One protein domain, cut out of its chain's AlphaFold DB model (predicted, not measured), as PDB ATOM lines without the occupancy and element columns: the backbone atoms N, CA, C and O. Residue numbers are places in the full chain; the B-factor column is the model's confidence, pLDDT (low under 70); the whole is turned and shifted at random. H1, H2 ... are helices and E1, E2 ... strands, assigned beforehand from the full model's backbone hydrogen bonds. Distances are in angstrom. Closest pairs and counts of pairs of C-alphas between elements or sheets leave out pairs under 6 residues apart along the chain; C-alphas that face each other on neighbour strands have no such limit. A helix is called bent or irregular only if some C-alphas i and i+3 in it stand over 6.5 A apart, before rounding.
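Overview. This is residues 40 to 223 of the 494 residues of an uncharacterized protein of Spiroplasma helicoides (UniProt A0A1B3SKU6). A long, bent hairpin, E9 and E10, is the backbone of a strongly twisted sheet: E7, E4 and E1 are joined on beside one end of E9, and E8 beside its other end. The short helix H1 sits near the middle of the domain, between the long helix H4 on one side and strands E10 and E4 on the other; the small two-stranded sheet E5 and E6 lies near the later part of H4, and the small hairpin E2 and E3 lies near E8. The printed part has 184 residues with four named helices and ten named strands, in the order H1 E1 H2 E2 E3 E4 E5 H3 H4 E6 E7 E8 E9 E10, and is of the mixed class, helices and strands. The six-stranded sheet is branched, and its neighbour pairs are antiparallel. The whole is compact, with a radius of gyration of the C-alphas of 17.0 A and spans of 49 by 42 by 30 A.

Arrangement. E9, residues 194 to 205, has E10, residues 208 to 222, on one side, and E7, residues 171 to 175, and E8, residues 181 to 185, on the other side. Its pairing is staggered: E8 lies beside residues 194 to 198 and E7 beside residues 201 to 205. E8, E9 and E10 form a meander, each strand the antiparallel neighbour of the one before, and E8 and E9, like E9 and E10, are a hairpin. N 203 and O 210 are 2.8 A apart across E9 and E10, N 196 and O 183 2.8 A across E8 and E9, and N 174 and O 202 2.8 A across E7 and E9. E4, residues 110 to 114, is the antiparallel neighbour of E7, with N 112 and O 173 2.9 A apart; E1, residues 47 to 49, is on its other side, with N 113 and O 48 2.8 A apart. E4 runs on into E5, residues 116 to 118, at 58 degrees, and E5 pairs with E6, residues 164 to 167, antiparallel, with N 117 and O 166 2.8 A apart. H1, residues 40 to 46, stands at the sheet's level, at a height of 3.4 A; the closest C-alphas of H1 and E10 are those of Asn 40 and Leu 216, 5.6 A apart. H4, residues 132 to 151, touches H1 with residues 137 to 145 alone, at a steep tilt of 61 degrees, the same way, closest at the C-alphas of Ala 42 and Ala 141, 4.8 A. H3, residues 119 to 122, is close to H4 but not clearly touching, with the C-alphas of Tyr 122 and Gln 142 6.4 A apart. H2, residues 81 to 85, only grazes the sheet, with Ser 81 and Leu 221 closest at 5.4 A between C-alphas. E2, residues 88 to 90, and E3, residues 97 to 99, are an antiparallel hairpin, with N 89 and O 98 2.8 A apart; the closest C-alphas of E3 and E8 are those of Leu 97 and Tyr 182, 4.8 A. In H2 and H4 every O i to N i+4 pair is within hydrogen-bond range; H1 has 1 of 3, with 3 of 4 O i to N i+3 pairs, and H3 is too short for an O i to N i+4 pair.

Along the chain. H1 begins at C-alpha 40 (20.355, 44.837, -19.456). H4 is 29.2 A long, from C-alpha 132 (31.892, 55.554, -8.785). E9 is 30.6 A long and bends by 61 degrees at residue 198; E10, 35.9 A, bends by 64 degrees at residue 219 and ends at C-alpha 222 (34.633, 44.397, -21.532). E7 is 13.4 A long, E4 13.2 A and E8 12.6 A.

Size, cuts and confidence. The two C-alphas farthest apart are those of Asn 92 and Lys 162, 52.5 A. The printed part has no cut. The links E1 to H2, 31 residues, and H4 to E6, 12 residues, are long. Residues 125 to 132 stand free. The mean pLDDT of the printed part is 82.7; it is under 70 at residues 51 to 56, 71 to 79, 92 to 94, 125 to 133, 159 and 187 to 190.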
ATOM      1  N   ASN A  40      19.801  46.159 -19.757       93.12
ATOM      2  CA  ASN A  40      20.355  44.837 -19.456       93.12
ATOM      3  C   ASN A  40      20.567  44.640 -17.945       93.12
ATOM      4  O   ASN A  40      20.074  43.660 -17.396       93.12
ATOM      5  N   MET A  41      21.202  45.598 -17.258       91.12
ATOM      6  CA  MET A  41      21.390  45.537 -15.802       91.12
ATOM      7  C   MET A  41      20.059  45.543 -15.037       91.12
ATOM      8  O   MET A  41      19.930  44.864 -14.020       91.12
ATOM      9  N   ALA A  42      19.058  46.280 -15.526       92.25
ATOM     10  CA  ALA A  42      17.716  46.233 -14.961       92.25
ATOM     11  C   ALA A  42      17.065  44.856 -15.179       92.25
ATOM     12  O   ALA A  42      16.618  44.208 -14.233       92.25
ATOM     13  N   TYR A  43      17.044  44.363 -16.419       94.12
ATOM     14  CA  TYR A  43      16.353  43.121 -16.769       94.12
ATOM     15  C   TYR A  43      17.005  41.900 -16.106       94.12
ATOM     16  O   TYR A  43      16.275  41.024 -15.646       94.12
ATOM     17  N   GLN A  44      18.334  41.897 -15.928       90.81
ATOM     18  CA  GLN A  44      19.085  40.918 -15.122       90.81
ATOM     19  C   GLN A  44      18.471  40.663 -13.734       90.81
ATOM     20  O   GLN A  44      18.548  39.545 -13.234       90.81
ATOM     21  N   LYS A  45      17.861  41.675 -13.101       89.12
ATOM     22  CA  LYS A  45      17.328  41.587 -11.730       89.12
ATOM     23  C   LYS A  45      15.834  41.322 -11.616       89.12
ATOM     24  O   LYS A  45      15.378  41.010 -10.519       89.12
ATOM     25  N   VAL A  46      15.078  41.433 -12.706       92.94
ATOM     26  CA  VAL A  46      13.611  41.271 -12.677       92.94
ATOM     27  C   VAL A  46      13.068  40.262 -13.681       92.94
ATOM     28  O   VAL A  46      11.901  39.902 -13.568       92.94
ATOM     29  N   PHE A  47      13.876  39.775 -14.627       94.75
ATOM     30  CA  PHE A  47      13.481  38.773 -15.615       94.75
ATOM     31  C   PHE A  47      14.363  37.527 -15.524       94.75
ATOM     32  O   PHE A  47      15.591  37.609 -15.549       94.75
ATOM     33  N   SER A  48      13.734  36.353 -15.438       92.56
ATOM     34  CA  SER A  48      14.441  35.072 -15.332       92.56
ATOM     35  C   SER A  48      13.739  33.926 -16.061       92.56
ATOM     36  O   SER A  48      12.511  33.804 -16.061       92.56
ATOM     37  N   ILE A  49      14.534  33.048 -16.667       88.19
ATOM     38  CA  ILE A  49      14.097  31.704 -17.042       88.19
ATOM     39  C   ILE A  49      14.056  30.893 -15.749       88.19
ATOM     40  O   ILE A  49      15.068  30.788 -15.060       88.19
ATOM     41  N   LYS A  50      12.886  30.336 -15.431       73.50
ATOM     42  CA  LYS A  50      12.693  29.359 -14.356       73.50
ATOM     43  C   LYS A  50      12.110  28.109 -14.987       73.50
ATOM     44  O   LYS A  50      10.958  28.159 -15.428       73.50
ATOM     45  N   ASN A  51      12.895  27.047 -15.153       63.06
ATOM     46  CA  ASN A  51      12.463  25.920 -15.985       63.06
ATOM     47  C   ASN A  51      13.037  24.565 -15.543       63.06
ATOM     48  O   ASN A  51      14.227  24.398 -15.315       63.06
ATOM     49  N   ASN A  52      12.171  23.557 -15.457       49.56
ATOM     50  CA  ASN A  52      12.432  22.371 -14.638       49.56
ATOM     51  C   ASN A  52      13.227  21.236 -15.318       49.56
ATOM     52  O   ASN A  52      13.468  20.231 -14.646       49.56
ATOM     53  N   LYS A  53      13.551  21.292 -16.629       49.28
ATOM     54  CA  LYS A  53      14.051  20.094 -17.360       49.28
ATOM     55  C   LYS A  53      15.107  20.243 -18.472       49.28
ATOM     56  O   LYS A  53      15.660  19.209 -18.837       49.28
ATOM     57  N   THR A  54      15.404  21.424 -19.025       52.06
ATOM     58  CA  THR A  54      16.314  21.526 -20.204       52.06
ATOM     59  C   THR A  54      17.325  22.672 -20.194       52.06
ATOM     60  O   THR A  54      18.363  22.536 -20.835       52.06
ATOM     61  N   ILE A  55      17.069  23.763 -19.474       57.31
ATOM     62  CA  ILE A  55      17.968  24.921 -19.342       57.31
ATOM     63  C   ILE A  55      18.076  25.214 -17.839       57.31
ATOM     64  O   ILE A  55      17.037  25.162 -17.178       57.31
ATOM     65  N   PRO A  56      19.268  25.482 -17.273       59.56
ATOM     66  CA  PRO A  56      19.379  25.929 -15.885       59.56
ATOM     67  C   PRO A  56      18.667  27.273 -15.679       59.56
ATOM     68  O   PRO A  56      18.581  28.082 -16.604       59.56
ATOM     69  N   ASP A  57      18.200  27.531 -14.456       73.75
ATOM     70  CA  ASP A  57      17.593  28.818 -14.101       73.75
ATOM     71  C   ASP A  57      18.573  29.970 -14.397       73.75
ATOM     72  O   ASP A  57      19.710  29.993 -13.913       73.75
ATOM     73  N   GLN A  58      18.128  30.922 -15.220       82.94
ATOM     74  CA  GLN A  58      18.972  31.955 -15.821       82.94
ATOM     75  C   GLN A  58      18.347  33.349 -15.625       82.94
ATOM     76  O   GLN A  58      17.234  33.607 -16.083       82.94
ATOM     77  N   GLU A  59      19.100  34.275 -15.021       89.50
ATOM     78  CA  GLU A  59      18.850  35.727 -15.094       89.50
ATOM     79  C   GLU A  59      18.911  36.197 -16.565       89.50
ATOM     80  O   GLU A  59      19.728  35.699 -17.348       89.50
ATOM     81  N   PHE A  60      18.074  37.162 -16.966       91.88
ATOM     82  CA  PHE A  60      18.195  37.796 -18.286       91.88
ATOM     83  C   PHE A  60      19.634  38.264 -18.535       91.88
ATOM     84  O   PHE A  60      20.290  38.754 -17.624       91.88
ATOM     85  N   SER A  61      20.145  38.125 -19.758       89.88
ATOM     86  CA  SER A  61      21.494  38.584 -20.090       89.88
ATOM     87  C   SER A  61      21.597  38.955 -21.561       89.88
ATOM     88  O   SER A  61      21.025  38.279 -22.416       89.88
ATOM     89  N   LEU A  62      22.370  40.008 -21.839       92.38
ATOM     90  CA  LEU A  62      22.722  40.454 -23.185       92.38
ATOM     91  C   LEU A  62      23.274  39.309 -24.049       92.38
ATOM     92  O   LEU A  62      22.898  39.218 -25.214       92.38
ATOM     93  N   LEU A  63      24.111  38.429 -23.481       90.69
ATOM     94  CA  LEU A  63      24.508  37.158 -24.094       90.69
ATOM     95  C   LEU A  63      23.859  35.983 -23.341       90.69
ATOM     96  O   LEU A  63      24.054  35.874 -22.128       90.69
ATOM     97  N   PRO A  64      23.158  35.055 -24.018       87.06
ATOM     98  CA  PRO A  64      22.647  33.845 -23.375       87.06
ATOM     99  C   PRO A  64      23.778  32.926 -22.863       87.06
ATOM    100  O   PRO A  64      24.927  33.011 -23.304       87.06
ATOM    101  N   PHE A  65      23.460  32.012 -21.940       82.38
ATOM    102  CA  PHE A  65      24.384  30.948 -21.530       82.38
ATOM    103  C   PHE A  65      24.171  29.720 -22.420       82.38
ATOM    104  O   PHE A  65      23.241  28.940 -22.211       82.38
ATOM    105  N   LEU A  66      25.009  29.558 -23.445       83.44
ATOM    106  CA  LEU A  66      24.857  28.486 -24.428       83.44
ATOM    107  C   LEU A  66      25.663  27.230 -24.068       83.44
ATOM    108  O   LEU A  66      26.655  27.272 -23.335       83.44
ATOM    109  N   LYS A  67      25.243  26.090 -24.620       79.38
ATOM    110  CA  LYS A  67      25.987  24.828 -24.536       79.38
ATOM    111  C   LYS A  67      26.902  24.662 -25.748       79.38
ATOM    112  O   LYS A  67      26.478  24.888 -26.881       79.38
ATOM    113  N   GLU A  68      28.142  24.237 -25.526       83.00
ATOM    114  CA  GLU A  68      29.061  23.875 -26.606       83.00
ATOM    115  C   GLU A  68      28.698  22.500 -27.188       83.00
ATOM    116  O   GLU A  68      28.529  21.528 -26.453       83.00
ATOM    117  N   LYS A  69      28.587  22.400 -28.518       81.31
ATOM    118  CA  LYS A  69      28.096  21.195 -29.214       81.31
ATOM    119  C   LYS A  69      28.954  19.949 -28.989       81.31
ATOM    120  O   LYS A  69      28.427  18.841 -29.023       81.31
ATOM    121  N   ASN A  70      30.247  20.136 -28.734       71.75
ATOM    122  CA  ASN A  70      31.219  19.052 -28.588       71.75
ATOM    123  C   ASN A  70      31.482  18.654 -27.122       71.75
ATOM    124  O   ASN A  70      32.260  17.735 -26.877       71.75
ATOM    125  N   GLN A  71      30.844  19.309 -26.143       66.50
ATOM    126  CA  GLN A  71      30.964  18.961 -24.723       66.50
ATOM    127  C   GLN A  71      29.707  18.218 -24.254       66.50
ATOM    128  O   GLN A  71      28.592  18.736 -24.316       66.50
ATOM    129  N   GLN A  72      29.871  16.972 -23.794       50.97
ATOM    130  CA  GLN A  72      28.723  16.094 -23.538       50.97
ATOM    131  C   GLN A  72      27.815  16.583 -22.402       50.97
ATOM    132  O   GLN A  72      26.597  16.525 -22.567       50.97
ATOM    133  N   ASN A  73      28.359  17.114 -21.300       47.59
ATOM    134  CA  ASN A  73      27.565  17.434 -20.102       47.59
ATOM    135  C   ASN A  73      27.567  18.911 -19.684       47.59
ATOM    136  O   ASN A  73      26.542  19.373 -19.186       47.59
ATOM    137  N   ASP A  74      28.632  19.670 -19.937       50.38
ATOM    138  CA  ASP A  74      28.717  21.054 -19.464       50.38
ATOM    139  C   ASP A  74      27.968  22.048 -20.366       50.38
ATOM    140  O   ASP A  74      28.137  22.088 -21.587       50.38
ATOM    141  N   PHE A  75      27.137  22.890 -19.746       53.06
ATOM    142  CA  PHE A  75      26.858  24.233 -20.263       53.06
ATOM    143  C   PHE A  75      28.124  25.087 -20.105       53.06
ATOM    144  O   PHE A  75      28.908  24.836 -19.189       53.06
ATOM    145  N   ALA A  76      28.286  26.158 -20.891       49.72
ATOM    146  CA  ALA A  76      29.314  27.174 -20.629       49.72
ATOM    147  C   ALA A  76      28.929  28.037 -19.401       49.72
ATOM    148  O   ALA A  76      28.667  29.234 -19.501       49.72
ATOM    149  N   SER A  77      28.837  27.396 -18.232       46.22
ATOM    150  CA  SER A  77      28.261  27.906 -16.979       46.22
ATOM    151  C   SER A  77      29.193  28.832 -16.195       46.22
ATOM    152  O   SER A  77      28.795  29.413 -15.182       46.22
ATOM    153  N   THR A  78      30.428  29.016 -16.664       50.94
ATOM    154  CA  THR A  78      31.329  30.039 -16.142       50.94
ATOM    155  C   THR A  78      30.721  31.418 -16.404       50.94
ATOM    156  O   THR A  78      30.745  31.886 -17.542       50.94
ATOM    157  N   LYS A  79      30.272  32.113 -15.348       57.03
ATOM    158  CA  LYS A  79      29.935  33.556 -15.362       57.03
ATOM    159  C   LYS A  79      31.163  34.466 -15.619       57.03
ATOM    160  O   LYS A  79      31.180  35.622 -15.213       57.03
ATOM    161  N   ASP A  80      32.211  33.928 -16.240       76.00
ATOM    162  CA  ASP A  80      33.399  34.654 -16.667       76.00
ATOM    163  C   ASP A  80      33.131  35.331 -18.015       76.00
ATOM    164  O   ASP A  80      32.720  34.699 -18.995       76.00
ATOM    165  N   SER A  81      33.413  36.628 -18.068       76.44
ATOM    166  CA  SER A  81      33.167  37.469 -19.235       76.44
ATOM    167  C   SER A  81      33.972  37.029 -20.462       76.44
ATOM    168  O   SER A  81      33.504  37.201 -21.586       76.44
ATOM    169  N   ASN A  82      35.148  36.414 -20.285       78.12
ATOM    170  CA  ASN A  82      35.970  35.940 -21.401       78.12
ATOM    171  C   ASN A  82      35.355  34.702 -22.064       78.12
ATOM    172  O   ASN A  82      35.286  34.634 -23.292       78.12
ATOM    173  N   SER A  83      34.874  33.743 -21.271       79.81
ATOM    174  CA  SER A  83      34.097  32.595 -21.750       79.81
ATOM    175  C   SER A  83      32.809  33.026 -22.451       79.81
ATOM    176  O   SER A  83      32.495  32.490 -23.512       79.81
ATOM    177  N   GLN A  84      32.090  34.025 -21.924       85.56
ATOM    178  CA  GLN A  84      30.903  34.563 -22.600       85.56
ATOM    179  C   GLN A  84      31.254  35.228 -23.938       85.56
ATOM    180  O   GLN A  84      30.614  34.938 -24.945       85.56
ATOM    181  N   LEU A  85      32.304  36.051 -24.001       89.44
ATOM    182  CA  LEU A  85      32.725  36.698 -25.251       89.44
ATOM    183  C   LEU A  85      33.236  35.697 -26.305       89.44
ATOM    184  O   LEU A  85      33.030  35.910 -27.499       89.44
ATOM    185  N   LYS A  86      33.779  34.546 -25.887       88.56
ATOM    186  CA  LYS A  86      34.112  33.400 -26.761       88.56
ATOM    187  C   LYS A  86      32.894  32.632 -27.301       88.56
ATOM    188  O   LYS A  86      33.069  31.667 -28.051       88.56
ATOM    189  N   GLN A  87      31.667  33.033 -26.961       90.00
ATOM    190  CA  GLN A  87      30.457  32.562 -27.648       90.00
ATOM    191  C   GLN A  87      30.238  33.258 -29.000       90.00
ATOM    192  O   GLN A  87      29.517  32.735 -29.854       90.00
ATOM    193  N   LEU A  88      30.864  34.418 -29.215       91.06
ATOM    194  CA  LEU A  88      30.754  35.189 -30.449       91.06
ATOM    195  C   LEU A  88      31.776  34.743 -31.510       91.06
ATOM    196  O   LEU A  88      32.819  34.154 -31.212       91.06
ATOM    197  N   LYS A  89      31.463  35.068 -32.763       89.25
ATOM    198  CA  LYS A  89      32.335  35.058 -33.943       89.25
ATOM    199  C   LYS A  89      32.253  36.424 -34.636       89.25
ATOM    200  O   LYS A  89      31.286  37.165 -34.441       89.25
ATOM    201  N   LEU A  90      33.231  36.718 -35.488       83.44
ATOM    202  CA  LEU A  90      33.068  37.739 -36.524       83.44
ATOM    203  C   LEU A  90      32.052  37.242 -37.560       83.44
ATOM    204  O   LEU A  90      32.023  36.045 -37.863       83.44
ATOM    205  N   ASP A  91      31.243  38.144 -38.110       77.56
ATOM    206  CA  ASP A  91      30.474  37.850 -39.314       77.56
ATOM    207  C   ASP A  91      31.271  38.168 -40.591       77.56
ATOM    208  O   ASP A  91      32.065  39.114 -40.638       77.56
ATOM    209  N   ASN A  92      31.048  37.360 -41.628       65.25
ATOM    210  CA  ASN A  92      31.651  37.527 -42.950       65.25
ATOM    211  C   ASN A  92      30.887  38.564 -43.789       65.25
ATOM    212  O   ASN A  92      31.473  39.229 -44.646       65.25
ATOM    213  N   GLU A  93      29.585  38.707 -43.547       68.69
ATOM    214  CA  GLU A  93      28.710  39.598 -44.305       68.69
ATOM    215  C   GLU A  93      28.685  40.980 -43.633       68.69
ATOM    216  O   GLU A  93      29.286  41.937 -44.129       68.69
ATOM    217  N   ASP A  94      28.112  41.080 -42.437       69.69
ATOM    218  CA  ASP A  94      27.828  42.342 -41.749       69.69
ATOM    219  C   ASP A  94      28.965  42.837 -40.833       69.69
ATOM    220  O   ASP A  94      29.817  42.068 -40.387       69.69
ATOM    221  N   ASN A  95      29.008  44.137 -40.512       71.31
ATOM    222  CA  ASN A  95      30.023  44.732 -39.614       71.31
ATOM    223  C   ASN A  95      29.708  44.540 -38.117       71.31
ATOM    224  O   ASN A  95      29.851  45.463 -37.318       71.31
ATOM    225  N   TYR A  96      29.261  43.340 -37.751       83.56
ATOM    226  CA  TYR A  96      28.827  42.996 -36.401       83.56
ATOM    227  C   TYR A  96      29.385  41.638 -35.964       83.56
ATOM    228  O   TYR A  96      29.684  40.760 -36.775       83.56
ATOM    229  N   LEU A  97      29.489  41.457 -34.652       89.94
ATOM    230  CA  LEU A  97      29.677  40.157 -34.027       89.94
ATOM    231  C   LEU A  97      28.333  39.412 -33.998       89.94
ATOM    232  O   LEU A  97      27.273  40.014 -33.805       89.94
ATOM    233  N   GLN A  98      28.388  38.090 -34.149       90.88
ATOM    234  CA  GLN A  98      27.240  37.176 -34.091       90.88
ATOM    235  C   GLN A  98      27.561  35.983 -33.186       90.88
ATOM    236  O   GLN A  98      28.730  35.663 -32.969       90.88
ATOM    237  N   ILE A  99      26.544  35.264 -32.706       91.06
ATOM    238  CA  ILE A  99      26.755  34.003 -31.979       91.06
ATOM    239  C   ILE A  99      27.365  32.948 -32.913       91.06
ATOM    240  O   ILE A  99      26.963  32.783 -34.067       91.06
ATOM    241  N   ASN A 100      28.343  32.200 -32.405       89.50
ATOM    242  CA  ASN A 100      29.025  31.142 -33.138       89.50
ATOM    243  C   ASN A 100      28.193  29.842 -33.157       89.50
ATOM    244  O   ASN A 100      28.495  28.864 -32.473       89.50
ATOM    245  N   THR A 101      27.122  29.837 -33.951       87.31
ATOM    246  CA  THR A 101      26.150  28.733 -34.056       87.31
ATOM    247  C   THR A 101      26.704  27.440 -34.666       87.31
ATOM    248  O   THR A 101      26.032  26.410 -34.592       87.31
ATOM    249  N   SER A 102      27.922  27.416 -35.223       85.00
ATOM    250  CA  SER A 102      28.594  26.151 -35.567       85.00
ATOM    251  C   SER A 102      29.211  25.479 -34.335       85.00
ATOM    252  O   SER A 102      29.178  24.253 -34.248       85.00
ATOM    253  N   LYS A 103      29.680  26.262 -33.350       83.94
ATOM    254  CA  LYS A 103      30.270  25.780 -32.089       83.94
ATOM    255  C   LYS A 103      29.244  25.570 -30.969       83.94
ATOM    256  O   LYS A 103      29.343  24.593 -30.229       83.94
ATOM    257  N   TYR A 104      28.252  26.450 -30.847       86.62
ATOM    258  CA  TYR A 104      27.278  26.435 -29.747       86.62
ATOM    259  C   TYR A 104      25.867  26.049 -30.209       86.62
ATOM    260  O   TYR A 104      25.492  26.233 -31.369       86.62
ATOM    261  N   VAL A 105      25.080  25.489 -29.289       84.56
ATOM    262  CA  VAL A 105      23.634  25.277 -29.440       84.56
ATOM    263  C   VAL A 105      22.921  26.565 -29.043       84.56
ATOM    264  O   VAL A 105      23.146  27.058 -27.943       84.56
ATOM    265  N   LEU A 106      22.064  27.086 -29.922       87.62
ATOM    266  CA  LEU A 106      21.270  28.296 -29.711       87.62
ATOM    267  C   LEU A 106      19.788  27.986 -29.970       87.62
ATOM    268  O   LEU A 106      19.470  27.323 -30.957       87.62
ATOM    269  N   GLU A 107      18.897  28.451 -29.092       82.38
ATOM    270  CA  GLU A 107      17.444  28.336 -29.279       82.38
ATOM    271  C   GLU A 107      16.859  29.561 -30.007       82.38
ATOM    272  O   GLU A 107      17.411  30.660 -29.968       82.38
ATOM    273  N   ASN A 108      15.718  29.374 -30.681       79.56
ATOM    274  CA  ASN A 108      15.132  30.395 -31.562       79.56
ATOM    275  C   ASN A 108      14.439  31.557 -30.827       79.56
ATOM    276  O   ASN A 108      14.374  32.660 -31.365       79.56
ATOM    277  N   GLU A 109      13.876  31.322 -29.638       87.69
ATOM    278  CA  GLU A 109      13.215  32.355 -28.835       87.69
ATOM    279  C   GLU A 109      13.297  31.992 -27.345       87.69
ATOM    280  O   GLU A 109      12.737  30.985 -26.915       87.69
ATOM    281  N   TYR A 110      13.977  32.821 -26.550       89.25
ATOM    282  CA  TYR A 110      14.088  32.651 -25.099       89.25
ATOM    283  C   TYR A 110      12.977  33.449 -24.418       89.25
ATOM    284  O   TYR A 110      12.795  34.623 -24.731       89.25
ATOM    285  N   THR A 111      12.236  32.838 -23.487       92.12
ATOM    286  CA  THR A 111      11.182  33.514 -22.705       92.12
ATOM    287  C   THR A 111      11.606  33.648 -21.246       92.12
ATOM    288  O   THR A 111      11.783  32.646 -20.554       92.12
ATOM    289  N   TYR A 112      11.717  34.888 -20.772       93.62
ATOM    290  CA  TYR A 112      12.038  35.227 -19.389       93.62
ATOM    291  C   TYR A 112      10.779  35.745 -18.689       93.62
ATOM    292  O   TYR A 112      10.075  36.608 -19.216       93.62
ATOM    293  N   ASN A 113      10.513  35.238 -17.490       94.88
ATOM    294  CA  ASN A 113       9.351  35.608 -16.689       94.88
ATOM    295  C   ASN A 113       9.733  36.693 -15.683       94.88
ATOM    296  O   ASN A 113      10.824  36.641 -15.104       94.88
ATOM    297  N   GLY A 114       8.846  37.663 -15.482       94.50
ATOM    298  CA  GLY A 114       9.047  38.753 -14.535       94.50
ATOM    299  C   GLY A 114       8.943  38.326 -13.066       94.50
ATOM    300  O   GLY A 114       8.373  37.284 -12.732       94.50
ATOM    301  N   SER A 115       9.462  39.154 -12.162       92.81
ATOM    302  CA  SER A 115       9.347  38.975 -10.709       92.81
ATOM    303  C   SER A 115       9.172  40.301  -9.964       92.81
ATOM    304  O   SER A 115       9.326  41.379 -10.539       92.81
ATOM    305  N   SER A 116       8.858  40.234  -8.668       92.75
ATOM    306  CA  SER A 116       8.855  41.420  -7.814       92.75
ATOM    307  C   SER A 116      10.274  41.956  -7.596       92.75
ATOM    308  O   SER A 116      11.231  41.203  -7.404       92.75
ATOM    309  N   LEU A 117      10.413  43.281  -7.652       92.44
ATOM    310  CA  LEU A 117      11.643  44.018  -7.384       92.44
ATOM    311  C   LEU A 117      11.605  44.544  -5.948       92.44
ATOM    312  O   LEU A 117      10.722  45.333  -5.596       92.44
ATOM    313  N   SER A 118      12.570  44.138  -5.120       90.75
ATOM    314  CA  SER A 118      12.658  44.624  -3.741       90.75
ATOM    315  C   SER A 118      13.228  46.042  -3.651       90.75
ATOM    316  O   SER A 118      13.991  46.493  -4.511       90.75
ATOM    317  N   ILE A 119      12.894  46.741  -2.566       88.06
ATOM    318  CA  ILE A 119      13.420  48.072  -2.237       88.06
ATOM    319  C   ILE A 119      14.952  48.046  -2.155       88.06
ATOM    320  O   ILE A 119      15.589  48.994  -2.619       88.06
ATOM    321  N   ASN A 120      15.554  46.974  -1.626       86.00
ATOM    322  CA  ASN A 120      17.011  46.850  -1.573       86.00
ATOM    323  C   ASN A 120      17.633  46.754  -2.971       86.00
ATOM    324  O   ASN A 120      18.520  47.552  -3.270       86.00
ATOM    325  N   HIS A 121      17.125  45.867  -3.839       84.81
ATOM    326  CA  HIS A 121      17.627  45.708  -5.207       84.81
ATOM    327  C   HIS A 121      17.460  46.996  -6.023       84.81
ATOM    328  O   HIS A 121      18.394  47.415  -6.703       84.81
ATOM    329  N   TYR A 122      16.310  47.672  -5.917       88.75
ATOM    330  CA  TYR A 122      16.082  48.960  -6.579       88.75
ATOM    331  C   TYR A 122      17.091  50.021  -6.123       88.75
ATOM    332  O   TYR A 122      17.726  50.683  -6.943       88.75
ATOM    333  N   ASN A 123      17.301  50.157  -4.810       83.38
ATOM    334  CA  ASN A 123      18.284  51.087  -4.251       83.38
ATOM    335  C   ASN A 123      19.732  50.565  -4.326       83.38
ATOM    336  O   ASN A 123      20.631  51.269  -3.882       83.38
ATOM    337  N   ASN A 124      19.963  49.360  -4.863       74.50
ATOM    338  CA  ASN A 124      21.240  48.636  -4.884       74.50
ATOM    339  C   ASN A 124      21.944  48.531  -3.512       74.50
ATOM    340  O   ASN A 124      23.171  48.533  -3.430       74.50
ATOM    341  N   LEU A 125      21.174  48.427  -2.423       63.88
ATOM    342  CA  LEU A 125      21.690  48.355  -1.046       63.88
ATOM    343  C   LEU A 125      22.396  47.032  -0.717       63.88
ATOM    344  O   LEU A 125      23.131  46.972   0.265       63.88
ATOM    345  N   ASP A 126      22.194  45.996  -1.532       60.97
ATOM    346  CA  ASP A 126      22.812  44.678  -1.353       60.97
ATOM    347  C   ASP A 126      24.251  44.603  -1.926       60.97
ATOM    348  O   ASP A 126      24.899  43.563  -1.825       60.97
ATOM    349  N   ASN A 127      24.764  45.693  -2.521       58.66
ATOM    350  CA  ASN A 127      26.115  45.794  -3.086       58.66
ATOM    351  C   ASN A 127      27.003  46.761  -2.281       58.66
ATOM    352  O   ASN A 127      26.619  47.899  -2.015       58.66
ATOM    353  N   ASP A 128      28.231  46.340  -1.966       53.16
ATOM    354  CA  ASP A 128      29.226  47.183  -1.291       53.16
ATOM    355  C   ASP A 128      29.871  48.168  -2.292       53.16
ATOM    356  O   ASP A 128      30.591  47.771  -3.213       53.16
ATOM    357  N   TYR A 129      29.557  49.463  -2.159       53.66
ATOM    358  CA  TYR A 129      29.815  50.508  -3.164       53.66
ATOM    359  C   TYR A 129      31.300  50.886  -3.300       53.66
ATOM    360  O   TYR A 129      31.741  51.945  -2.846       53.66
ATOM    361  N   LYS A 130      32.084  50.050  -3.982       50.69
ATOM    362  CA  LYS A 130      33.537  50.245  -4.100       50.69
ATOM    363  C   LYS A 130      33.977  51.224  -5.201       50.69
ATOM    364  O   LYS A 130      35.088  51.747  -5.120       50.69
ATOM    365  N   TYR A 131      33.138  51.508  -6.209       56.78
ATOM    366  CA  TYR A 131      33.517  52.323  -7.381       56.78
ATOM    367  C   TYR A 131      32.412  53.271  -7.884       56.78
ATOM    368  O   TYR A 131      31.244  52.900  -7.977       56.78
ATOM    369  N   LYS A 132      32.802  54.489  -8.301       62.09
ATOM    370  CA  LYS A 132      31.892  55.554  -8.785       62.09
ATOM    371  C   LYS A 132      31.023  55.131  -9.974       62.09
ATOM    372  O   LYS A 132      29.839  55.447  -9.997       62.09
ATOM    373  N   TYR A 133      31.589  54.424 -10.951       67.56
ATOM    374  CA  TYR A 133      30.869  54.057 -12.177       67.56
ATOM    375  C   TYR A 133      29.704  53.098 -11.914       67.56
ATOM    376  O   TYR A 133      28.648  53.245 -12.518       67.56
ATOM    377  N   GLN A 134      29.840  52.197 -10.937       76.38
ATOM    378  CA  GLN A 134      28.761  51.297 -10.530       76.38
ATOM    379  C   GLN A 134      27.551  52.072  -9.976       76.38
ATOM    380  O   GLN A 134      26.415  51.695 -10.232       76.38
ATOM    381  N   TYR A 135      27.774  53.197  -9.285       79.56
ATOM    382  CA  TYR A 135      26.689  54.076  -8.835       79.56
ATOM    383  C   TYR A 135      25.968  54.765 -10.008       79.56
ATOM    384  O   TYR A 135      24.745  54.885  -9.986       79.56
ATOM    385  N   GLU A 136      26.696  55.179 -11.050       83.12
ATOM    386  CA  GLU A 136      26.079  55.732 -12.263       83.12
ATOM    387  C   GLU A 136      25.254  54.672 -13.006       83.12
ATOM    388  O   GLU A 136      24.103  54.934 -13.343       83.12
ATOM    389  N   GLU A 137      25.784  53.460 -13.203       86.69
ATOM    390  CA  GLU A 137      25.038  52.346 -13.810       86.69
ATOM    391  C   GLU A 137      23.790  51.961 -12.995       86.69
ATOM    392  O   GLU A 137      22.712  51.789 -13.567       86.69
ATOM    393  N   ASN A 138      23.884  51.940 -11.660       86.62
ATOM    394  CA  ASN A 138      22.739  51.714 -10.770       86.62
ATOM    395  C   ASN A 138      21.615  52.744 -10.993       86.62
ATOM    396  O   ASN A 138      20.445  52.364 -11.053       86.62
ATOM    397  N   GLN A 139      21.941  54.031 -11.167       86.56
ATOM    398  CA  GLN A 139      20.940  55.062 -11.485       86.56
ATOM    399  C   GLN A 139      20.300  54.839 -12.863       86.56
ATOM    400  O   GLN A 139      19.089  54.986 -13.021       86.56
ATOM    401  N   LYS A 140      21.080  54.437 -13.871       88.94
ATOM    402  CA  LYS A 140      20.547  54.110 -15.206       88.94
ATOM    403  C   LYS A 140      19.636  52.880 -15.199       88.94
ATOM    404  O   LYS A 140      18.718  52.810 -16.017       88.94
ATOM    405  N   ALA A 141      19.884  51.921 -14.305       91.00
ATOM    406  CA  ALA A 141      19.002  50.778 -14.072       91.00
ATOM    407  C   ALA A 141      17.713  51.198 -13.337       91.00
ATOM    408  O   ALA A 141      16.634  50.758 -13.725       91.00
ATOM    409  N   GLN A 142      17.790  52.119 -12.363       91.62
ATOM    410  CA  GLN A 142      16.609  52.728 -11.722       91.62
ATOM    411  C   GLN A 142      15.683  53.392 -12.748       91.62
ATOM    412  O   GLN A 142      14.511  53.032 -12.830       91.62
ATOM    413  N   PHE A 143      16.219  54.253 -13.621       91.31
ATOM    414  CA  PHE A 143      15.436  54.860 -14.706       91.31
ATOM    415  C   PHE A 143      14.821  53.830 -15.670       91.31
ATOM    416  O   PHE A 143      13.742  54.077 -16.208       91.31
ATOM    417  N   ALA A 144      15.467  52.677 -15.882       91.88
ATOM    418  CA  ALA A 144      14.917  51.594 -16.699       91.88
ATOM    419  C   ALA A 144      13.758  50.855 -15.997       91.88
ATOM    420  O   ALA A 144      12.762  50.549 -16.655       91.88
ATOM    421  N   TYR A 145      13.835  50.616 -14.678       93.69
ATOM    422  CA  TYR A 145      12.709  50.081 -13.896       93.69
ATOM    423  C   TYR A 145      11.516  51.041 -13.911       93.69
ATOM    424  O   TYR A 145      10.402  50.616 -14.212       93.69
ATOM    425  N   ASP A 146      11.752  52.326 -13.636       92.94
ATOM    426  CA  ASP A 146      10.708  53.355 -13.571       92.94
ATOM    427  C   ASP A 146      10.014  53.519 -14.935       92.94
ATOM    428  O   ASP A 146       8.785  53.582 -15.017       92.94
ATOM    429  N   TYR A 147      10.790  53.520 -16.027       91.62
ATOM    430  CA  TYR A 147      10.268  53.549 -17.394       91.62
ATOM    431  C   TYR A 147       9.446  52.299 -17.729       91.62
ATOM    432  O   TYR A 147       8.338  52.422 -18.253       91.62
ATOM    433  N   LEU A 148       9.943  51.101 -17.400       91.56
ATOM    434  CA  LEU A 148       9.235  49.841 -17.644       91.56
ATOM    435  C   LEU A 148       7.919  49.775 -16.853       91.56
ATOM    436  O   LEU A 148       6.876  49.428 -17.412       91.56
ATOM    437  N   ALA A 149       7.946  50.161 -15.577       93.31
ATOM    438  CA  ALA A 149       6.765  50.233 -14.727       93.31
ATOM    439  C   ALA A 149       5.747  51.245 -15.273       93.31
ATOM    440  O   ALA A 149       4.571  50.911 -15.424       93.31
ATOM    441  N   SER A 150       6.196  52.441 -15.669       92.12
ATOM    442  CA  SER A 150       5.344  53.455 -16.302       92.12
ATOM    443  C   SER A 150       4.728  52.959 -17.616       92.12
ATOM    444  O   SER A 150       3.536  53.170 -17.844       92.12
ATOM    445  N   LYS A 151       5.504  52.280 -18.472       89.69
ATOM    446  CA  LYS A 151       5.059  51.755 -19.775       89.69
ATOM    447  C   LYS A 151       3.920  50.738 -19.635       89.69
ATOM    448  O   LYS A 151       2.982  50.767 -20.429       89.69
ATOM    449  N   TYR A 152       3.969  49.886 -18.608       91.06
ATOM    450  CA  TYR A 152       2.945  48.866 -18.335       91.06
ATOM    451  C   TYR A 152       1.959  49.237 -17.213       91.06
ATOM    452  O   TYR A 152       1.135  48.411 -16.831       91.06
ATOM    453  N   GLN A 153       1.977  50.494 -16.748       92.31
ATOM    454  CA  GLN A 153       1.076  51.047 -15.721       92.31
ATOM    455  C   GLN A 153       1.149  50.308 -14.366       92.31
ATOM    456  O   GLN A 153       0.157  50.187 -13.647       92.31
ATOM    457  N   ILE A 154       2.341  49.824 -14.005       90.94
ATOM    458  CA  ILE A 154       2.619  49.147 -12.734       90.94
ATOM    459  C   ILE A 154       2.854  50.206 -11.651       90.94
ATOM    460  O   ILE A 154       3.845  50.936 -11.669       90.94
ATOM    461  N   SER A 155       1.938  50.283 -10.686       90.81
ATOM    462  CA  SER A 155       2.033  51.218  -9.561       90.81
ATOM    463  C   SER A 155       3.142  50.831  -8.581       90.81
ATOM    464  O   SER A 155       3.252  49.666  -8.188       90.81
ATOM    465  N   ALA A 156       3.907  51.823  -8.117       89.81
ATOM    466  CA  ALA A 156       4.885  51.626  -7.051       89.81
ATOM    467  C   ALA A 156       4.202  51.192  -5.737       89.81
ATOM    468  O   ALA A 156       3.124  51.689  -5.404       89.81
ATOM    469  N   PHE A 157       4.832  50.276  -4.997       88.81
ATOM    470  CA  PHE A 157       4.360  49.714  -3.720       88.81
ATOM    471  C   PHE A 157       2.959  49.068  -3.781       88.81
ATOM    472  O   PHE A 157       2.242  49.023  -2.784       88.81
ATOM    473  N   SER A 158       2.557  48.560  -4.954       75.62
ATOM    474  CA  SER A 158       1.271  47.866  -5.153       75.62
ATOM    475  C   SER A 158       1.285  46.375  -4.783       75.62
ATOM    476  O   SER A 158       0.232  45.733  -4.776       75.62
ATOM    477  N   GLY A 159       2.459  45.825  -4.456       69.00
ATOM    478  CA  GLY A 159       2.614  44.457  -3.967       69.00
ATOM    479  C   GLY A 159       1.970  44.240  -2.592       69.00
ATOM    480  O   GLY A 159       1.712  45.171  -1.832       69.00
ATOM    481  N   LYS A 160       1.727  42.973  -2.235       70.69
ATOM    482  CA  LYS A 160       1.264  42.604  -0.878       70.69
ATOM    483  C   LYS A 160       2.375  42.715   0.172       70.69
ATOM    484  O   LYS A 160       2.092  42.748   1.368       70.69
ATOM    485  N   ASN A 161       3.624  42.724  -0.281       81.38
ATOM    486  CA  ASN A 161       4.826  42.844   0.524       81.38
ATOM    487  C   ASN A 161       5.234  44.324   0.631       81.38
ATOM    488  O   ASN A 161       5.206  45.047  -0.360       81.38
ATOM    489  N   LYS A 162       5.631  44.775   1.826       81.94
ATOM    490  CA  LYS A 162       6.070  46.165   2.049       81.94
ATOM    491  C   LYS A 162       7.498  46.429   1.577       81.94
ATOM    492  O   LYS A 162       7.859  47.589   1.404       81.94
ATOM    493  N   ASP A 163       8.269  45.370   1.349       87.62
ATOM    494  CA  ASP A 163       9.670  45.443   0.936       87.62
ATOM    495  C   ASP A 163       9.838  45.398  -0.598       87.62
ATOM    496  O   ASP A 163      10.957  45.309  -1.102       87.62
ATOM    497  N   GLU A 164       8.735  45.480  -1.354       89.62
ATOM    498  CA  GLU A 164       8.679  45.477  -2.823       89.62
ATOM    499  C   GLU A 164       8.284  46.853  -3.372       89.62
ATOM    500  O   GLU A 164       7.315  47.463  -2.914       89.62
ATOM    501  N   ILE A 165       9.014  47.341  -4.381       93.38
ATOM    502  CA  ILE A 165       8.696  48.606  -5.062       93.38
ATOM    503  C   ILE A 165       7.850  48.389  -6.319       93.38
ATOM    504  O   ILE A 165       6.894  49.128  -6.523       93.38
ATOM    505  N   TYR A 166       8.136  47.363  -7.122       94.75
ATOM    506  CA  TYR A 166       7.403  47.051  -8.354       94.75
ATOM    507  C   TYR A 166       7.181  45.543  -8.479       94.75
ATOM    508  O   TYR A 166       8.075  44.762  -8.164       94.75
ATOM    509  N   ASP A 167       6.012  45.133  -8.972       94.00
ATOM    510  CA  ASP A 167       5.716  43.735  -9.296       94.00
ATOM    511  C   ASP A 167       5.667  43.548 -10.818       94.00
ATOM    512  O   ASP A 167       4.682  43.895 -11.472       94.00
ATOM    513  N   PHE A 168       6.743  42.998 -11.387       94.25
ATOM    514  CA  PHE A 168       6.824  42.696 -12.814       94.25
ATOM    515  C   PHE A 168       6.327  41.284 -13.162       94.25
ATOM    516  O   PHE A 168       6.409  40.908 -14.325       94.25
ATOM    517  N   SER A 169       5.763  40.505 -12.224       92.94
ATOM    518  CA  SER A 169       5.334  39.105 -12.454       92.94
ATOM    519  C   SER A 169       4.281  38.906 -13.555       92.94
ATOM    520  O   SER A 169       4.103  37.795 -14.051       92.94
ATOM    521  N   LYS A 170       3.597  39.981 -13.968       93.50
ATOM    522  CA  LYS A 170       2.674  40.010 -15.115       93.50
ATOM    523  C   LYS A 170       3.340  40.266 -16.473       93.50
ATOM    524  O   LYS A 170       2.662  40.123 -17.492       93.50
ATOM    525  N   ILE A 171       4.609  40.681 -16.505       94.19
ATOM    526  CA  ILE A 171       5.391  40.842 -17.735       94.19
ATOM    527  C   ILE A 171       6.199  39.566 -17.975       94.19
ATOM    528  O   ILE A 171       6.942  39.123 -17.103       94.19
ATOM    529  N   ASN A 172       6.145  39.045 -19.197       94.50
ATOM    530  CA  ASN A 172       7.164  38.140 -19.723       94.50
ATOM    531  C   ASN A 172       7.848  38.822 -20.910       94.50
ATOM    532  O   ASN A 172       7.165  39.415 -21.747       94.50
ATOM    533  N   ILE A 173       9.172  38.728 -21.012       94.50
ATOM    534  CA  ILE A 173       9.918  39.210 -22.182       94.50
ATOM    535  C   ILE A 173      10.423  38.037 -23.013       94.50
ATOM    536  O   ILE A 173      10.776  36.987 -22.471       94.50
ATOM    537  N   ARG A 174      10.461  38.211 -24.334       93.06
ATOM    538  CA  ARG A 174      11.045  37.243 -25.262       93.06
ATOM    539  C   ARG A 174      12.091  37.880 -26.159       93.06
ATOM    540  O   ARG A 174      11.865  38.977 -26.669       93.06
ATOM    541  N   THR A 175      13.189  37.170 -26.386       91.31
ATOM    542  CA  THR A 175      14.278  37.594 -27.276       91.31
ATOM    543  C   THR A 175      14.622  36.506 -28.285       91.31
ATOM    544  O   THR A 175      14.565  35.312 -27.984       91.31
ATOM    545  N   ASN A 176      14.999  36.922 -29.494       90.25
ATOM    546  CA  ASN A 176      15.544  36.047 -30.530       90.25
ATOM    547  C   ASN A 176      16.996  36.457 -30.812       90.25
ATOM    548  O   ASN A 176      17.262  37.464 -31.474       90.25
ATOM    549  N   PHE A 177      17.944  35.663 -30.313       89.88
ATOM    550  CA  PHE A 177      19.365  35.974 -30.447       89.88
ATOM    551  C   PHE A 177      19.961  35.605 -31.819       89.88
ATOM    552  O   PHE A 177      21.058  36.076 -32.116       89.88
ATOM    553  N   ASN A 178      19.261  34.845 -32.680       85.62
ATOM    554  CA  ASN A 178      19.747  34.508 -34.034       85.62
ATOM    555  C   ASN A 178      19.989  35.766 -34.884       85.62
ATOM    556  O   ASN A 178      20.959  35.830 -35.633       85.62
ATOM    557  N   ASN A 179      19.119  36.770 -34.737       80.38
ATOM    558  CA  ASN A 179      19.159  38.017 -35.508       80.38
ATOM    559  C   ASN A 179      19.840  39.170 -34.742       80.38
ATOM    560  O   ASN A 179      19.832  40.309 -35.209       80.38
ATOM    561  N   THR A 180      20.383  38.911 -33.546       88.75
ATOM    562  CA  THR A 180      20.981  39.960 -32.709       88.75
ATOM    563  C   THR A 180      22.353  40.363 -33.234       88.75
ATOM    564  O   THR A 180      23.230  39.523 -33.440       88.75
ATOM    565  N   LYS A 181      22.549  41.674 -33.395       88.69
ATOM    566  CA  LYS A 181      23.807  42.279 -33.837       88.69
ATOM    567  C   LYS A 181      24.573  42.816 -32.635       88.69
ATOM    568  O   LYS A 181      24.085  43.716 -31.949       88.69
ATOM    569  N   TYR A 182      25.757  42.263 -32.387       91.62
ATOM    570  CA  TYR A 182      26.625  42.614 -31.262       91.62
ATOM    571  C   TYR A 182      27.821  43.451 -31.735       91.62
ATOM    572  O   TYR A 182      28.315  43.259 -32.846       91.62
ATOM    573  N   TYR A 183      28.307  44.380 -30.914       89.88
ATOM    574  CA  TYR A 183      29.443  45.250 -31.245       89.88
ATOM    575  C   TYR A 183      30.093  45.826 -29.982       89.88
ATOM    576  O   TYR A 183      29.441  45.946 -28.949       89.88
ATOM    577  N   PHE A 184      31.371  46.207 -30.043       88.25
ATOM    578  CA  PHE A 184      32.023  46.929 -28.944       88.25
ATOM    579  C   PHE A 184      31.912  48.441 -29.137       88.25
ATOM    580  O   PHE A 184      32.206  48.950 -30.218       88.25
ATOM    581  N   ASN A 185      31.512  49.159 -28.085       84.88
ATOM    582  CA  ASN A 185      31.328  50.613 -28.110       84.88
ATOM    583  C   ASN A 185      31.808  51.264 -26.800       84.88
ATOM    584  O   ASN A 185      31.794  50.651 -25.730       84.88
ATOM    585  N   GLN A 186      32.208  52.532 -26.888       80.81
ATOM    586  CA  GLN A 186      32.636  53.351 -25.759       80.81
ATOM    587  C   GLN A 186      31.461  54.191 -25.227       80.81
ATOM    588  O   GLN A 186      31.069  55.198 -25.819       80.81
ATOM    589  N   SER A 187      30.923  53.822 -24.062       69.25
ATOM    590  CA  SER A 187      29.765  54.507 -23.458       69.25
ATOM    591  C   SER A 187      30.067  55.910 -22.897       69.25
ATOM    592  O   SER A 187      29.134  56.699 -22.704       69.25
ATOM    593  N   TYR A 188      31.345  56.217 -22.650       68.88
ATOM    594  CA  TYR A 188      31.841  57.371 -21.892       68.88
ATOM    595  C   TYR A 188      33.232  57.821 -22.371       68.88
ATOM    596  O   TYR A 188      34.036  56.990 -22.788       68.88
ATOM    597  N   ASP A 189      33.573  59.103 -22.237       61.19
ATOM    598  CA  ASP A 189      34.884  59.599 -22.674       61.19
ATOM    599  C   ASP A 189      36.054  58.989 -21.875       61.19
ATOM    600  O   ASP A 189      36.054  58.978 -20.644       61.19
ATOM    601  N   ALA A 190      37.057  58.492 -22.611       59.56
ATOM    602  CA  ALA A 190      38.275  57.838 -22.114       59.56
ATOM    603  C   ALA A 190      38.075  56.555 -21.272       59.56
ATOM    604  O   ALA A 190      38.956  56.199 -20.493       59.56
ATOM    605  N   GLN A 191      36.960  55.840 -21.449       73.31
ATOM    606  CA  GLN A 191      36.684  54.572 -20.752       73.31
ATOM    607  C   GLN A 191      36.848  53.327 -21.637       73.31
ATOM    608  O   GLN A 191      37.190  53.416 -22.819       73.31
ATOM    609  N   GLU A 192      36.629  52.170 -21.016       84.00
ATOM    610  CA  GLU A 192      36.637  50.819 -21.582       84.00
ATOM    611  C   GLU A 192      35.616  50.635 -22.720       84.00
ATOM    612  O   GLU A 192      34.707  51.449 -22.922       84.00
ATOM    613  N   LEU A 193      35.772  49.540 -23.466       87.00
ATOM    614  CA  LEU A 193      34.862  49.151 -24.541       87.00
ATOM    615  C   LEU A 193      33.942  48.032 -24.060       87.00
ATOM    616  O   LEU A 193      34.401  46.925 -23.774       87.00
ATOM    617  N   PHE A 194      32.649  48.318 -23.992       89.00
ATOM    618  CA  PHE A 194      31.635  47.385 -23.506       89.00
ATOM    619  C   PHE A 194      30.961  46.677 -24.676       89.00
ATOM    620  O   PHE A 194      30.721  47.296 -25.720       89.00
ATOM    621  N   LEU A 195      30.607  45.403 -24.506       92.38
ATOM    622  CA  LEU A 195      29.756  44.720 -25.467       92.38
ATOM    623  C   LEU A 195      28.364  45.357 -25.440       92.38
ATOM    624  O   LEU A 195      27.697  45.404 -24.405       92.38
ATOM    625  N   ASN A 196      27.956  45.846 -26.601       92.00
ATOM    626  CA  ASN A 196      26.639  46.371 -26.908       92.00
ATOM    627  C   ASN A 196      25.924  45.389 -27.850       92.00
ATOM    628  O   ASN A 196      26.561  44.602 -28.559       92.00
ATOM    629  N   SER A 197      24.597  45.450 -27.891       91.94
ATOM    630  CA  SER A 197      23.797  44.724 -28.876       91.94
ATOM    631  C   SER A 197      22.485  45.434 -29.171       91.94
ATOM    632  O   SER A 197      21.828  45.887 -28.232       91.94
ATOM    633  N   ASN A 198      22.056  45.424 -30.431       89.44
ATOM    634  CA  ASN A 198      20.683  45.770 -30.784       89.44
ATOM    635  C   ASN A 198      19.827  44.492 -30.796       89.44
ATOM    636  O   ASN A 198      20.117  43.569 -31.563       89.44
ATOM    637  N   GLN A 199      18.811  44.419 -29.929       90.12
ATOM    638  CA  GLN A 199      17.941  43.244 -29.771       90.12
ATOM    639  C   GLN A 199      16.475  43.595 -30.022       90.12
ATOM    640  O   GLN A 199      15.973  44.575 -29.475       90.12
ATOM    641  N   GLU A 200      15.755  42.768 -30.785       91.06
ATOM    642  CA  GLU A 200      14.289  42.794 -30.762       91.06
ATOM    643  C   GLU A 200      13.808  42.102 -29.480       91.06
ATOM    644  O   GLU A 200      14.000  40.896 -29.300       91.06
ATOM    645  N   ILE A 201      13.178  42.873 -28.593       91.94
ATOM    646  CA  ILE A 201      12.560  42.367 -27.366       91.94
ATOM    647  C   ILE A 201      11.044  42.474 -27.515       91.94
ATOM    648  O   ILE A 201      10.507  43.560 -27.755       91.94
ATOM    649  N   LYS A 202      10.354  41.344 -27.355       94.69
ATOM    650  CA  LYS A 202       8.890  41.253 -27.335       94.69
ATOM    651  C   LYS A 202       8.425  41.233 -25.885       94.69
ATOM    652  O   LYS A 202       8.877  40.394 -25.109       94.69
ATOM    653  N   TYR A 203       7.511  42.117 -25.522       94.12
ATOM    654  CA  TYR A 203       6.966  42.252 -24.175       94.12
ATOM    655  C   TYR A 203       5.527  41.744 -24.174       94.12
ATOM    656  O   TYR A 203       4.672  42.274 -24.884       94.12
ATOM    657  N   MET A 204       5.258  40.727 -23.361       94.12
ATOM    658  CA  MET A 204       3.924  40.187 -23.118       94.12
ATOM    659  C   MET A 204       3.447  40.685 -21.756       94.12
ATOM    660  O   MET A 204       4.042  40.324 -20.742       94.12
ATOM    661  N   PHE A 205       2.381  41.484 -21.712       92.19
ATOM    662  CA  PHE A 205       1.728  41.900 -20.468       92.19
ATOM    663  C   PHE A 205       0.234  41.593 -20.544       92.19
ATOM    664  O   PHE A 205      -0.502  42.211 -21.317       92.19
ATOM    665  N   GLU A 206      -0.217  40.648 -19.721       86.06
ATOM    666  CA  GLU A 206      -1.584  40.113 -19.753       86.06
ATOM    667  C   GLU A 206      -1.953  39.625 -21.171       86.06
ATOM    668  O   GLU A 206      -1.340  38.681 -21.665       86.06
ATOM    669  N   SER A 207      -2.923  40.253 -21.845       85.12
ATOM    670  CA  SER A 207      -3.300  39.955 -23.238       85.12
ATOM    671  C   SER A 207      -2.638  40.868 -24.282       85.12
ATOM    672  O   SER A 207      -2.906  40.723 -25.475       85.12
ATOM    673  N   ARG A 208      -1.796  41.822 -23.863       87.62
ATOM    674  CA  ARG A 208      -1.114  42.776 -24.750       87.62
ATOM    675  C   ARG A 208       0.275  42.262 -25.125       87.62
ATOM    676  O   ARG A 208       1.047  41.869 -24.252       87.62
ATOM    677  N   GLN A 209       0.596  42.335 -26.413       90.88
ATOM    678  CA  GLN A 209       1.944  42.156 -26.946       90.88
ATOM    679  C   GLN A 209       2.453  43.491 -27.494       90.88
ATOM    680  O   GLN A 209       1.701  44.229 -28.129       90.88
ATOM    681  N   ASP A 210       3.728  43.773 -27.262       89.94
ATOM    682  CA  ASP A 210       4.466  44.911 -27.809       89.94
ATOM    683  C   ASP A 210       5.883  44.461 -28.213       89.94
ATOM    684  O   ASP A 210       6.391  43.484 -27.660       89.94
ATOM    685  N   SER A 211       6.530  45.152 -29.149       88.19
ATOM    686  CA  SER A 211       7.884  44.837 -29.633       88.19
ATOM    687  C   SER A 211       8.724  46.107 -29.728       88.19
ATOM    688  O   SER A 211       8.309  47.071 -30.369       88.19
ATOM    689  N   SER A 212       9.942  46.096 -29.182       85.94
ATOM    690  CA  SER A 212      10.923  47.158 -29.438       85.94
ATOM    691  C   SER A 212      12.308  46.606 -29.760       85.94
ATOM    692  O   SER A 212      12.866  45.800 -29.009       85.94
ATOM    693  N   SER A 213      12.904  47.122 -30.841       85.81
ATOM    694  CA  SER A 213      14.364  47.171 -30.950       85.81
ATOM    695  C   SER A 213      14.884  47.954 -29.744       85.81
ATOM    696  O   SER A 213      14.401  49.048 -29.443       85.81
ATOM    697  N   THR A 214      15.784  47.331 -28.996       84.75
ATOM    698  CA  THR A 214      16.264  47.807 -27.705       84.75
ATOM    699  C   THR A 214      17.779  47.667 -27.700       84.75
ATOM    700  O   THR A 214      18.300  46.554 -27.789       84.75
ATOM    701  N   ASP A 215      18.491  48.789 -27.604       85.81
ATOM    702  CA  ASP A 215      19.936  48.761 -27.399       85.81
ATOM    703  C   ASP A 215      20.244  48.363 -25.952       85.81
ATOM    704  O   ASP A 215      19.717  48.931 -24.987       85.81
ATOM    705  N   LEU A 216      21.101  47.356 -25.816       91.50
ATOM    706  CA  LEU A 216      21.593  46.815 -24.555       91.50
ATOM    707  C   LEU A 216      23.119  46.942 -24.509       91.50
ATOM    708  O   LEU A 216      23.776  46.856 -25.544       91.50
ATOM    709  N   TYR A 217      23.684  47.066 -23.310       92.06
ATOM    710  CA  TYR A 217      25.117  46.893 -23.061       92.06
ATOM    711  C   TYR A 217      25.349  46.217 -21.711       92.06
ATOM    712  O   TYR A 217      24.515  46.309 -20.808       92.06
ATOM    713  N   ASP A 218      26.482  45.538 -21.558       89.94
ATOM    714  CA  ASP A 218      26.900  44.972 -20.276       89.94
ATOM    715  C   ASP A 218      28.254  45.551 -19.860       89.94
ATOM    716  O   ASP A 218      29.250  45.407 -20.570       89.94
ATOM    717  N   TYR A 219      28.292  46.212 -18.700       86.00
ATOM    718  CA  TYR A 219      29.507  46.854 -18.193       86.00
ATOM    719  C   TYR A 219      30.559  45.848 -17.688       86.00
ATOM    720  O   TYR A 219      31.704  46.228 -17.439       86.00
ATOM    721  N   ASN A 220      30.196  44.567 -17.560       85.75
ATOM    722  CA  ASN A 220      31.103  43.472 -17.216       85.75
ATOM    723  C   ASN A 220      31.720  42.830 -18.473       85.75
ATOM    724  O   ASN A 220      32.850  42.348 -18.429       85.75
ATOM    725  N   LEU A 221      31.021  42.854 -19.617       90.06
ATOM    726  CA  LEU A 221      31.492  42.277 -20.885       90.06
ATOM    727  C   LEU A 221      32.421  43.249 -21.630       90.06
ATOM    728  O   LEU A 221      32.080  43.812 -22.670       90.06
ATOM    729  N   LYS A 222      33.607  43.457 -21.060       90.31
ATOM    730  CA  LYS A 222      34.633  44.397 -21.532       90.31
ATOM    731  C   LYS A 222      35.570  43.759 -22.559       90.31
ATOM    732  O   LYS A 222      36.005  42.621 -22.365       90.31
ATOM    733  N   LEU A 223      35.956  44.504 -23.599       90.19
ATOM    734  CA  LEU A 223      37.041  44.087 -24.494       90.19
ATOM    735  C   LEU A 223      38.379  44.116 -23.741       90.19
ATOM    736  O   LEU A 223      38.835  45.164 -23.289       90.19
TER     737      LEU A 223